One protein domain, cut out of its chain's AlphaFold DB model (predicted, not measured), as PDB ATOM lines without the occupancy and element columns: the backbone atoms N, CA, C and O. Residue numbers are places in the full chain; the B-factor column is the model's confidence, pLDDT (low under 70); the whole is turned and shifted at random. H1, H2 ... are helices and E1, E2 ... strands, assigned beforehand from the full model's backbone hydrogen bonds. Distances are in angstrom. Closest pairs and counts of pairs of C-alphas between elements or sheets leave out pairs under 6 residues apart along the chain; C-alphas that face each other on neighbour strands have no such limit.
ATOM      1  N   LEU A 260     145.525 210.533 208.032       83.06
ATOM      2  CA  LEU A 260     144.250 210.834 208.683       83.06
ATOM      3  C   LEU A 260     143.469 211.872 207.868       83.06
ATOM      4  O   LEU A 260     144.081 212.785 207.305       83.06
ATOM      5  N   PRO A 261     142.132 211.774 207.805       86.19
ATOM      6  CA  PRO A 261     141.308 212.841 207.258       86.19
ATOM      7  C   PRO A 261     141.523 214.156 208.036       86.19
ATOM      8  O   PRO A 261     141.905 214.129 209.214       86.19
ATOM      9  N   PRO A 262     141.293 215.328 207.421       86.88
ATOM     10  CA  PRO A 262     141.247 216.576 208.168       86.88
ATOM     11  C   PRO A 262     140.149 216.540 209.254       86.88
ATOM     12  O   PRO A 262     139.178 215.789 209.115       86.88
ATOM     13  N   PRO A 263     140.257 217.355 210.327       87.69
ATOM     14  CA  PRO A 263     139.343 217.304 211.479       87.69
ATOM     15  C   PRO A 263     137.857 217.457 211.124       87.69
ATOM     16  O   PRO A 263     136.990 216.982 211.847       87.69
ATOM     17  N   GLU A 264     137.556 218.102 209.996       87.81
ATOM     18  CA  GLU A 264     136.195 218.283 209.483       87.81
ATOM     19  C   GLU A 264     135.511 216.972 209.039       87.81
ATOM     20  O   GLU A 264     134.279 216.878 209.116       87.81
ATOM     21  N   TYR A 265     136.295 215.956 208.644       88.50
ATOM     22  CA  TYR A 265     135.833 214.618 208.239       88.50
ATOM     23  C   TYR A 265     136.196 213.514 209.245       88.50
ATOM     24  O   TYR A 265     135.581 212.450 209.227       88.50
ATOM     25  N   ASP A 266     137.168 213.746 210.126       88.88
ATOM     26  CA  ASP A 266     137.595 212.823 211.190       88.88
ATOM     27  C   ASP A 266     136.671 212.925 212.418       88.88
ATOM     28  O   ASP A 266     137.070 213.291 213.523       88.88
ATOM     29  N   LYS A 267     135.386 212.658 212.185       89.44
ATOM     30  CA  LYS A 267     134.303 212.689 213.173       89.44
ATOM     31  C   LYS A 267     133.438 211.430 213.049       89.44
ATOM     32  O   LYS A 267     133.483 210.768 212.012       89.44
ATOM     33  N   PRO A 268     132.637 211.070 214.063       90.38
ATOM     34  CA  PRO A 268     131.710 209.949 213.943       90.38
ATOM     35  C   PRO A 268     130.762 210.133 212.751       90.38
ATOM     36  O   PRO A 268     130.232 211.227 212.547       90.38
ATOM     37  N   PHE A 269     130.556 209.072 211.967       90.12
ATOM     38  CA  PHE A 269     129.610 209.095 210.854       90.12
ATOM     39  C   PHE A 269     128.175 209.224 211.400       90.12
ATOM     40  O   PHE A 269     127.798 208.429 212.262       90.12
ATOM     41  N   PRO A 270     127.374 210.208 210.944       84.38
ATOM     42  CA  PRO A 270     126.048 210.477 211.509       84.38
ATOM     43  C   PRO A 270     124.990 209.433 211.117       84.38
ATOM     44  O   PRO A 270     123.950 209.345 211.767       84.38
ATOM     45  N   GLY A 271     125.234 208.666 210.049       84.88
ATOM     46  CA  GLY A 271     124.342 207.622 209.553       84.88
ATOM     47  C   GLY A 271     124.649 206.227 210.107       84.88
ATOM     48  O   GLY A 271     125.491 206.031 210.985       84.88
ATOM     49  N   LYS A 272     123.980 205.210 209.559       85.25
ATOM     50  CA  LYS A 272     124.216 203.807 209.930       85.25
ATOM     51  C   LYS A 272     125.540 203.327 209.332       85.25
ATOM     52  O   LYS A 272     125.659 203.183 208.117       85.25
ATOM     53  N   LEU A 273     126.520 203.050 210.186       85.56
ATOM     54  CA  LEU A 273     127.801 202.479 209.780       85.56
ATOM     55  C   LEU A 273     127.754 200.949 209.853       85.56
ATOM     56  O   LEU A 273     127.402 200.388 210.891       85.56
ATOM     57  N   GLN A 274     128.131 200.273 208.771       84.56
ATOM     58  CA  GLN A 274     128.319 198.825 208.748       84.56
ATOM     59  C   GLN A 274     129.769 198.495 208.417       84.56
ATOM     60  O   GLN A 274     130.312 198.966 207.422       84.56
ATOM     61  N   GLU A 275     130.384 197.649 209.236       84.94
ATOM     62  CA  GLU A 275     131.776 197.244 209.073       84.94
ATOM     63  C   GLU A 275     131.863 195.739 208.835       84.94
ATOM     64  O   GLU A 275     131.280 194.946 209.579       84.94
ATOM     65  N   ILE A 276     132.592 195.336 207.796       80.81
ATOM     66  CA  ILE A 276     132.789 193.926 207.447       80.81
ATOM     67  C   ILE A 276     134.282 193.634 207.347       80.81
ATOM     68  O   ILE A 276     135.035 194.366 206.704       80.81
ATOM     69  N   ARG A 277     134.704 192.529 207.967       80.88
ATOM     70  CA  ARG A 277     136.053 191.979 207.827       80.88
ATOM     71  C   ARG A 277     136.058 190.874 206.776       80.88
ATOM     72  O   ARG A 277     135.241 189.960 206.856       80.88
ATOM     73  N   VAL A 278     136.964 190.955 205.803       74.69
ATOM     74  CA  VAL A 278     137.059 189.987 204.698       74.69
ATOM     75  C   VAL A 278     138.485 189.458 204.508       74.69
ATOM     76  O   VAL A 278     139.452 190.152 204.834       74.69
ATOM     77  N   PRO A 279     138.655 188.245 203.950       70.94
ATOM     78  CA  PRO A 279     139.969 187.743 203.561       70.94
ATOM     79  C   PRO A 279     140.646 188.617 202.482       70.94
ATOM     80  O   PRO A 279     139.953 189.232 201.665       70.94
ATOM     81  N   PRO A 280     141.992 188.628 202.398       64.06
ATOM     82  CA  PRO A 280     142.740 189.399 201.395       64.06
ATOM     83  C   PRO A 280     142.363 189.100 199.932       64.06
ATOM     84  O   PRO A 280     142.333 190.008 199.100       64.06
ATOM     85  N   GLU A 281     142.052 187.839 199.618       63.31
ATOM     86  CA  GLU A 281     141.574 187.385 198.300       63.31
ATOM     87  C   GLU A 281     140.284 188.125 197.901       63.31
ATOM     88  O   GLU A 281     140.166 188.690 196.812       63.31
ATOM     89  N   THR A 282     139.338 188.191 198.840       64.25
ATOM     90  CA  THR A 282     138.044 188.857 198.682       64.25
ATOM     91  C   THR A 282     138.210 190.370 198.569       64.25
ATOM     92  O   THR A 282     137.570 190.995 197.723       64.25
ATOM     93  N   MET A 283     139.118 190.964 199.350       68.06
ATOM     94  CA  MET A 283     139.423 192.396 199.267       68.06
ATOM     95  C   MET A 283     139.905 192.803 197.866       68.06
ATOM     96  O   MET A 283     139.428 193.793 197.313       68.06
ATOM     97  N   ARG A 284     140.784 192.005 197.242       64.31
ATOM     98  CA  ARG A 284     141.272 192.249 195.869       64.31
ATOM     99  C   ARG A 284     140.161 192.198 194.821       64.31
ATOM    100  O   ARG A 284     140.218 192.936 193.840       64.31
ATOM    101  N   ALA A 285     139.170 191.332 195.015       63.44
ATOM    102  CA  ALA A 285     138.034 191.209 194.106       63.44
ATOM    103  C   ALA A 285     137.042 192.375 194.248       63.44
ATOM    104  O   ALA A 285     136.497 192.844 193.247       63.44
ATOM    105  N   ILE A 286     136.818 192.848 195.476       63.81
ATOM    106  CA  ILE A 286     135.840 193.900 195.785       63.81
ATOM    107  C   ILE A 286     136.401 195.294 195.491       63.81
ATOM    108  O   ILE A 286     135.692 196.148 194.952       63.81
ATOM    109  N   CYS A 287     137.677 195.522 195.802       63.16
ATOM    110  CA  CYS A 287     138.298 196.827 195.675       63.16
ATOM    111  C   CYS A 287     139.610 196.779 194.876       63.16
ATOM    112  O   CYS A 287     140.700 196.851 195.438       63.16
ATOM    113  N   PRO A 288     139.540 196.722 193.532       57.62
ATOM    114  CA  PRO A 288     140.723 196.643 192.670       57.62
ATOM    115  C   PRO A 288     141.489 197.977 192.547       57.62
ATOM    116  O   PRO A 288     142.395 198.103 191.721       57.62
ATOM    117  N   LYS A 289     141.100 199.008 193.308       50.22
ATOM    118  CA  LYS A 289     141.615 200.376 193.192       50.22
ATOM    119  C   LYS A 289     142.711 200.646 194.221       50.22
ATOM    120  O   LYS A 289     142.481 201.366 195.182       50.22
ATOM    121  N   THR A 290     143.919 200.134 194.018       47.97
ATOM    122  CA  THR A 290     145.139 200.823 194.488       47.97
ATOM    123  C   THR A 290     146.384 200.221 193.819       47.97
ATOM    124  O   THR A 290     146.425 199.019 193.575       47.97
ATOM    125  N   PRO A 291     147.420 201.026 193.510       42.06
ATOM    126  CA  PRO A 291     148.680 200.551 192.927       42.06
ATOM    127  C   PRO A 291     149.615 199.868 193.949       42.06
ATOM    128  O   PRO A 291     150.772 199.596 193.639       42.06
ATOM    129  N   LEU A 292     149.139 199.613 195.174       44.88
ATOM    130  CA  LEU A 292     149.883 198.951 196.247       44.88
ATOM    131  C   LEU A 292     149.645 197.428 196.206       44.88
ATOM    132  O   LEU A 292     148.570 196.991 195.802       44.88
ATOM    133  N   PRO A 293     150.604 196.596 196.658       47.94
ATOM    134  CA  PRO A 293     150.470 195.134 196.615       47.94
ATOM    135  C   PRO A 293     149.351 194.577 197.523       47.94
ATOM    136  O   PRO A 293     148.980 193.404 197.385       47.94
ATOM    137  N   LEU A 294     148.788 195.402 198.420       56.16
ATOM    138  CA  LEU A 294     147.640 195.064 199.260       56.16
ATOM    139  C   LEU A 294     146.790 196.307 199.595       56.16
ATOM    140  O   LEU A 294     147.275 197.236 200.236       56.16
ATOM    141  N   THR A 295     145.518 196.309 199.190       68.81
ATOM    142  CA  THR A 295     144.489 197.252 199.661       68.81
ATOM    143  C   THR A 295     144.008 196.797 201.040       68.81
ATOM    144  O   THR A 295     143.630 195.638 201.193       68.81
ATOM    145  N   LEU A 296     144.053 197.671 202.051       78.56
ATOM    146  CA  LEU A 296     143.702 197.304 203.433       78.56
ATOM    147  C   LEU A 296     142.213 197.490 203.739       78.56
ATOM    148  O   LEU A 296     141.653 196.743 204.543       78.56
ATOM    149  N   ALA A 297     141.572 198.464 203.098       81.56
ATOM    150  CA  ALA A 297     140.175 198.791 203.313       81.56
ATOM    151  C   ALA A 297     139.592 199.579 202.139       81.56
ATOM    152  O   ALA A 297     140.355 200.179 201.381       81.56
ATOM    153  N   CYS A 298     138.264 199.553 202.002       81.12
ATOM    154  CA  CYS A 298     137.504 200.403 201.092       81.12
ATOM    155  C   CYS A 298     136.133 200.763 201.666       81.12
ATOM    156  O   CYS A 298     135.515 199.980 202.394       81.12
ATOM    157  N   THR A 299     135.641 201.929 201.255       82.00
ATOM    158  CA  THR A 299     134.408 202.528 201.763       82.00
ATOM    159  C   THR A 299     133.381 202.762 200.658       82.00
ATOM    160  O   THR A 299     133.727 203.164 199.545       82.00
ATOM    161  N   TYR A 300     132.106 202.533 200.977       81.25
ATOM    162  CA  TYR A 300     130.963 202.697 200.080       81.25
ATOM    163  C   TYR A 300     129.821 203.425 200.811       81.25
ATOM    164  O   TYR A 300     128.964 202.773 201.416       81.25
ATOM    165  N   PRO A 301     129.801 204.769 200.798       79.19
ATOM    166  CA  PRO A 301     128.672 205.530 201.316       79.19
ATOM    167  C   PRO A 301     127.480 205.457 200.354       79.19
ATOM    168  O   PRO A 301     127.652 205.365 199.133       79.19
ATOM    169  N   THR A 302     126.261 205.524 200.885       73.62
ATOM    170  CA  THR A 302     125.062 205.714 200.064       73.62
ATOM    171  C   THR A 302     125.008 207.117 199.475       73.62
ATOM    172  O   THR A 302     125.611 208.059 199.988       73.62
ATOM    173  N   HIS A 303     124.247 207.275 198.391       71.19
ATOM    174  CA  HIS A 303     124.086 208.571 197.726       71.19
ATOM    175  C   HIS A 303     123.458 209.640 198.642       71.19
ATOM    176  O   HIS A 303     123.744 210.823 198.504       71.19
ATOM    177  N   ASP A 304     122.604 209.229 199.577       74.75
ATOM    178  CA  ASP A 304     121.954 210.087 200.573       74.75
ATOM    179  C   ASP A 304     122.759 210.228 201.882       74.75
ATOM    180  O   ASP A 304     122.293 210.893 202.801       74.75
ATOM    181  N   GLN A 305     123.942 209.602 201.985       75.12
ATOM    182  CA  GLN A 305     124.797 209.565 203.184       75.12
ATOM    183  C   GLN A 305     124.092 209.071 204.463       75.12
ATOM    184  O   GLN A 305     124.588 209.273 205.571       75.12
ATOM    185  N   SER A 306     122.951 208.390 204.334       76.56
ATOM    186  CA  SER A 306     122.229 207.826 205.477       76.56
ATOM    187  C   SER A 306     122.885 206.547 205.996       76.56
ATOM    188  O   SER A 306     122.713 206.192 207.167       76.56
ATOM    189  N   GLN A 307     123.660 205.857 205.152       85.44
ATOM    190  CA  GLN A 307     124.362 204.626 205.493       85.44
ATOM    191  C   GLN A 307     125.747 204.578 204.839       85.44
ATOM    192  O   GLN A 307     125.974 205.134 203.762       85.44
ATOM    193  N   CYS A 308     126.689 203.901 205.485       82.75
ATOM    194  CA  CYS A 308     128.015 203.691 204.929       82.75
ATOM    195  C   CYS A 308     128.534 202.297 205.251       82.75
ATOM    196  O   CYS A 308     128.469 201.845 206.396       82.75
ATOM    197  N   LEU A 309     129.071 201.634 204.232       86.44
ATOM    198  CA  LEU A 309     129.718 200.343 204.367       86.44
ATOM    199  C   LEU A 309     131.235 200.503 204.305       86.44
ATOM    200  O   LEU A 309     131.774 200.960 203.296       86.44
ATOM    201  N   ILE A 310     131.912 200.028 205.341       83.69
ATOM    202  CA  ILE A 310     133.363 199.893 205.386       83.69
ATOM    203  C   ILE A 310     133.711 198.407 205.297       83.69
ATOM    204  O   ILE A 310     133.249 197.584 206.091       83.69
ATOM    205  N   ILE A 311     134.557 198.055 204.336       82.31
ATOM    206  CA  ILE A 311     135.095 196.705 204.180       82.31
ATOM    207  C   ILE A 311     136.588 196.777 204.476       82.31
ATOM    208  O   ILE A 311     137.299 197.559 203.853       82.31
ATOM    209  N   MET A 312     137.073 195.955 205.403       82.81
ATOM    210  CA  MET A 312     138.477 195.925 205.829       82.81
ATOM    211  C   MET A 312     139.018 194.495 205.801       82.81
ATOM    212  O   MET A 312     138.270 193.536 205.994       82.81
ATOM    213  N   VAL A 313     140.322 194.334 205.582       80.38
ATOM    214  CA  VAL A 313     140.992 193.050 205.846       80.38
ATOM    215  C   VAL A 313     141.039 192.776 207.354       80.38
ATOM    216  O   VAL A 313     140.764 193.666 208.158       80.38
ATOM    217  N   SER A 314     141.340 191.540 207.761       78.50
ATOM    218  CA  SER A 314     141.410 191.198 209.188       78.50
ATOM    219  C   SER A 314     142.437 192.057 209.935       78.50
ATOM    220  O   SER A 314     143.482 192.420 209.393       78.50
ATOM    221  N   ASP A 315     142.155 192.352 211.204       81.50
ATOM    222  CA  ASP A 315     143.005 193.204 212.044       81.50
ATOM    223  C   ASP A 315     144.442 192.673 212.160       81.50
ATOM    224  O   ASP A 315     145.386 193.454 212.247       81.50
ATOM    225  N   GLU A 316     144.620 191.351 212.118       76.75
ATOM    226  CA  GLU A 316     145.930 190.697 212.079       76.75
ATOM    227  C   GLU A 316     146.732 191.116 210.843       76.75
ATOM    228  O   GLU A 316     147.877 191.546 210.961       76.75
ATOM    229  N   ILE A 317     146.113 191.087 209.660       74.56
ATOM    230  CA  ILE A 317     146.754 191.492 208.406       74.56
ATOM    231  C   ILE A 317     147.072 192.992 208.418       74.56
ATOM    232  O   ILE A 317     148.133 193.391 207.937       74.56
ATOM    233  N   ILE A 318     146.199 193.819 209.001       75.50
ATOM    234  CA  ILE A 318     146.441 195.264 209.148       75.50
ATOM    235  C   ILE A 318     147.661 195.524 210.046       75.50
ATOM    236  O   ILE A 318     148.539 196.308 209.681       75.50
ATOM    237  N   ARG A 319     147.760 194.818 211.179       78.25
ATOM    238  CA  ARG A 319     148.899 194.924 212.105       78.25
ATOM    239  C   ARG A 319     150.195 194.432 211.470       78.25
ATOM    240  O   ARG A 319     151.221 195.094 211.594       78.25
ATOM    241  N   VAL A 320     150.151 193.316 210.740       71.19
ATOM    242  CA  VAL A 320     151.300 192.782 209.985       71.19
ATOM    243  C   VAL A 320     151.748 193.754 208.888       71.19
ATOM    244  O   VAL A 320     152.943 193.873 208.623       71.19
ATOM    245  N   ALA A 321     150.818 194.503 208.288       67.44
ATOM    246  CA  ALA A 321     151.124 195.570 207.336       67.44
ATOM    247  C   ALA A 321     151.717 196.836 207.991       67.44
ATOM    248  O   ALA A 321     152.066 197.775 207.272       67.44
ATOM    249  N   GLY A 322     151.868 196.854 209.321       70.31
ATOM    250  CA  GLY A 322     152.486 197.945 210.072       70.31
ATOM    251  C   GLY A 322     151.552 199.120 210.341       70.31
ATOM    252  O   GLY A 322     152.034 200.245 210.417       70.31
ATOM    253  N   TRP A 323     150.243 198.867 210.442       77.75
ATOM    254  CA  TRP A 323     149.238 199.891 210.721       77.75
ATOM    255  C   TRP A 323     148.331 199.499 211.887       77.75
ATOM    256  O   TRP A 323     148.062 198.321 212.136       77.75
ATOM    257  N   SER A 324     147.788 200.504 212.572       83.06
ATOM    258  CA  SER A 324     146.705 200.310 213.536       83.06
ATOM    259  C   SER A 324     145.355 200.113 212.822       83.06
ATOM    260  O   SER A 324     144.981 200.957 211.998       83.06
ATOM    261  N   PRO A 325     144.573 199.061 213.153       84.75
ATOM    262  CA  PRO A 325     143.211 198.881 212.640       84.75
ATOM    263  C   PRO A 325     142.317 200.103 212.859       84.75
ATOM    264  O   PRO A 325     141.510 200.432 211.995       84.75
ATOM    265  N   GLU A 326     142.506 200.815 213.971       87.38
ATOM    266  CA  GLU A 326     141.736 202.019 214.281       87.38
ATOM    267  C   GLU A 326     142.067 203.178 213.337       87.38
ATOM    268  O   GLU A 326     141.189 203.938 212.940       87.38
ATOM    269  N   ILE A 327     143.323 203.303 212.915       85.25
ATOM    270  CA  ILE A 327     143.734 204.362 211.990       85.25
ATOM    271  C   ILE A 327     143.194 204.097 210.588       85.25
ATOM    272  O   ILE A 327     142.692 205.015 209.942       85.25
ATOM    273  N   VAL A 328     143.240 202.839 210.139       86.69
ATOM    274  CA  VAL A 328     142.604 202.436 208.877       86.69
ATOM    275  C   VAL A 328     141.104 202.716 208.946       86.69
ATOM    276  O   VAL A 328     140.549 203.332 208.044       86.69
ATOM    277  N   ARG A 329     140.457 202.362 210.058       89.88
ATOM    278  CA  ARG A 329     139.035 202.630 210.275       89.88
ATOM    279  C   ARG A 329     138.710 204.125 210.229       89.88
ATOM    280  O   ARG A 329     137.778 204.510 209.533       89.88
ATOM    281  N   ARG A 330     139.471 204.977 210.917       89.75
ATOM    282  CA  ARG A 330     139.267 206.439 210.906       89.75
ATOM    283  C   ARG A 330     139.452 207.047 209.518       89.75
ATOM    284  O   ARG A 330     138.693 207.937 209.142       89.75
ATOM    285  N   HIS A 331     140.409 206.542 208.743       89.12
ATOM    286  CA  HIS A 331     140.584 206.930 207.344       89.12
ATOM    287  C   HIS A 331     139.328 206.639 206.509       89.12
ATOM    288  O   HIS A 331     138.799 207.534 205.849       89.12
ATOM    289  N   GLU A 332     138.807 205.417 206.609       90.12
ATOM    290  CA  GLU A 332     137.596 204.986 205.906       90.12
ATOM    291  C   GLU A 332     136.334 205.731 206.378       90.12
ATOM    292  O   GLU A 332     135.524 206.177 205.564       90.12
ATOM    293  N   VAL A 333     136.192 205.979 207.686       89.50
ATOM    294  CA  VAL A 333     135.104 206.809 208.242       89.50
ATOM    295  C   VAL A 333     135.165 208.237 207.697       89.50
ATOM    296  O   VAL A 333     134.126 208.825 207.395       89.50
ATOM    297  N   GLY A 334     136.363 208.785 207.486       87.75
ATOM    298  CA  GLY A 334     136.531 210.058 206.788       87.75
ATOM    299  C   GLY A 334     135.893 210.044 205.404       87.75
ATOM    300  O   GLY A 334     135.140 210.958 205.066       87.75
ATOM    301  N   HIS A 335     136.133 208.991 204.619       86.94
ATOM    302  CA  HIS A 335     135.513 208.831 203.302       86.94
ATOM    303  C   HIS A 335     133.985 208.677 203.389       86.94
ATOM    304  O   HIS A 335     133.284 209.244 202.548       86.94
ATOM    305  N   CYS A 336     133.445 208.029 204.429       85.75
ATOM    306  CA  CYS A 336     131.999 208.039 204.701       85.75
ATOM    307  C   CYS A 336     131.462 209.459 204.948       85.75
ATOM    308  O   CYS A 336     130.379 209.797 204.479       85.75
ATOM    309  N   ASN A 337     132.224 210.302 205.647       88.19
ATOM    310  CA  ASN A 337     131.873 211.698 205.930       88.19
ATOM    311  C   ASN A 337     132.082 212.650 204.739       88.19
ATOM    312  O   ASN A 337     131.940 213.862 204.898       88.19
ATOM    313  N   GLY A 338     132.430 212.129 203.559       85.19
ATOM    314  CA  GLY A 338     132.632 212.927 202.351       85.19
ATOM    315  C   GLY A 338     134.070 213.398 202.129       85.19
ATOM    316  O   GLY A 338     134.286 214.251 201.271       85.19
ATOM    317  N   PHE A 339     135.055 212.844 202.846       86.31
ATOM    318  CA  PHE A 339     136.465 213.117 202.571       86.31
ATOM    319  C   PHE A 339     136.811 212.699 201.127       86.31
ATOM    320  O   PHE A 339     136.620 211.528 200.774       86.31
ATOM    321  N   PRO A 340     137.312 213.606 200.271       79.06
ATOM    322  CA  PRO A 340     137.561 213.288 198.868       79.06
ATOM    323  C   PRO A 340     138.663 212.237 198.661       79.06
ATOM    324  O   PRO A 340     139.655 212.186 199.387       79.06
ATOM    325  N   SER A 341     138.533 211.426 197.606       73.75
ATOM    326  CA  SER A 341     139.514 210.384 197.250       73.75
ATOM    327  C   SER A 341     140.855 210.918 196.722       73.75
ATOM    328  O   SER A 341     141.745 210.118 196.451       73.75
ATOM    329  N   ASP A 342     140.999 212.236 196.528       74.25
ATOM    330  CA  ASP A 342     142.278 212.881 196.198       74.25
ATOM    331  C   ASP A 342     143.123 213.197 197.452       74.25
ATOM    332  O   ASP A 342     144.220 213.740 197.330       74.25
ATOM    333  N   HIS A 343     142.613 212.850 198.646       76.00
ATOM    334  CA  HIS A 343     143.254 213.005 199.959       76.00
ATOM    335  C   HIS A 343     143.741 214.431 200.256       76.00
ATOM    336  O   HIS A 343     144.678 214.643 201.034       76.00
ATOM    337  N   ARG A 344     143.106 215.442 199.657       75.94
ATOM    338  CA  ARG A 344     143.474 216.845 199.860       75.94
ATOM    339  C   ARG A 344     143.236 217.275 201.308       75.94
ATOM    340  O   ARG A 344     142.146 217.109 201.839       75.94
ATOM    341  N   GLY A 345     144.252 217.867 201.935       77.50
ATOM    342  CA  GLY A 345     144.168 218.326 203.328       77.50
ATOM    343  C   GLY A 345     144.348 217.216 204.369       77.50
ATOM    344  O   GLY A 345     144.126 217.457 205.555       77.50
ATOM    345  N   ALA A 346     144.762 216.016 203.952       82.25
ATOM    346  CA  ALA A 346     145.054 214.929 204.874       82.25
ATOM    347  C   ALA A 346     146.164 215.289 205.870       82.25
ATOM    348  O   ALA A 346     147.143 215.969 205.546       82.25
ATOM    349  N   ARG A 347     146.032 214.773 207.088       80.75
ATOM    350  CA  ARG A 347     147.003 214.939 208.162       80.75
ATOM    351  C   ARG A 347     147.996 213.773 208.166       80.75
ATOM    352  O   ARG A 347     147.577 212.614 208.092       80.75
ATOM    353  N   PRO A 348     149.306 214.037 208.291       76.81
ATOM    354  CA  PRO A 348     150.284 212.974 208.465       76.81
ATOM    355  C   PRO A 348     150.118 212.310 209.838       76.81
ATOM    356  O   PRO A 348     149.838 212.983 210.828       76.81
ATOM    357  N   LEU A 349     150.346 210.998 209.899       70.00
ATOM    358  CA  LEU A 349     150.352 210.248 211.157       70.00
ATOM    359  C   LEU A 349     151.576 210.606 212.003       70.00
ATOM    360  O   LEU A 349     152.721 210.516 211.521       70.00
TER     361      LEU A 349
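What this domain is: This is residues 260 to 349 of the 354 residues of the protein "Recombinase family protein" of Alphaproteobacteria bacterium (UniProt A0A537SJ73). A three-stranded sheet has H3, the longest helix, over one face and short H1 over the other: three layers, helices on both faces. H2 follows E3 at one end. The 90 printed residues hold three helices and three strands, E1 H1 E2 E3 H2 H3 along the chain; the sheet, E1 E3 E2, is mixed. The class is mixed, helices and strands, with under half of residues in named elements; the whole is compact, radius of gyration of the C-alphas 12.6 A, spans 30 by 27 by 21 A.

Where its parts are: E1, residues 272 to 278, 19.6 A, begins at (124.216, 203.807, 209.930). E3 is residues 307 to 313, 20.3 A; E2, 297 to 301. H3, 325 to 336, 16.5 A, ends at (131.999, 208.039, 204.701). H1 is 280 to 286, H2 315 to 320.

How they stand to each other: E1 and E3 are parallel, N 276 to O 310 2.9 A; E2 and E3 form an antiparallel hairpin, N 300 to O 309 2.8 A. H3 is over E3 and E2, height over the sheet 8.5 A, closest C-alphas Pro 301 and Cys 336, 5.4 A. H1, on the opposite face, is over E3, closest C-alphas Pro 280 and Val 313, 6.0 A. H2 and H3 only just touch, only at the corner, with 3 pairs of C-alphas within 8 A, closest Asp 315 and Pro 325, 5.7 A; H3 touches with residue 325 alone. Every O i to N i+4 pair is within hydrogen-bond range in H1, H2 and H3.

The domain as a whole: The farthest C-alphas, Asp 304 and Val 320, are 35.3 A apart. The printed part has no cut and no long link. The model's pLDDT is under 70 at residues 280 to 295 and 321.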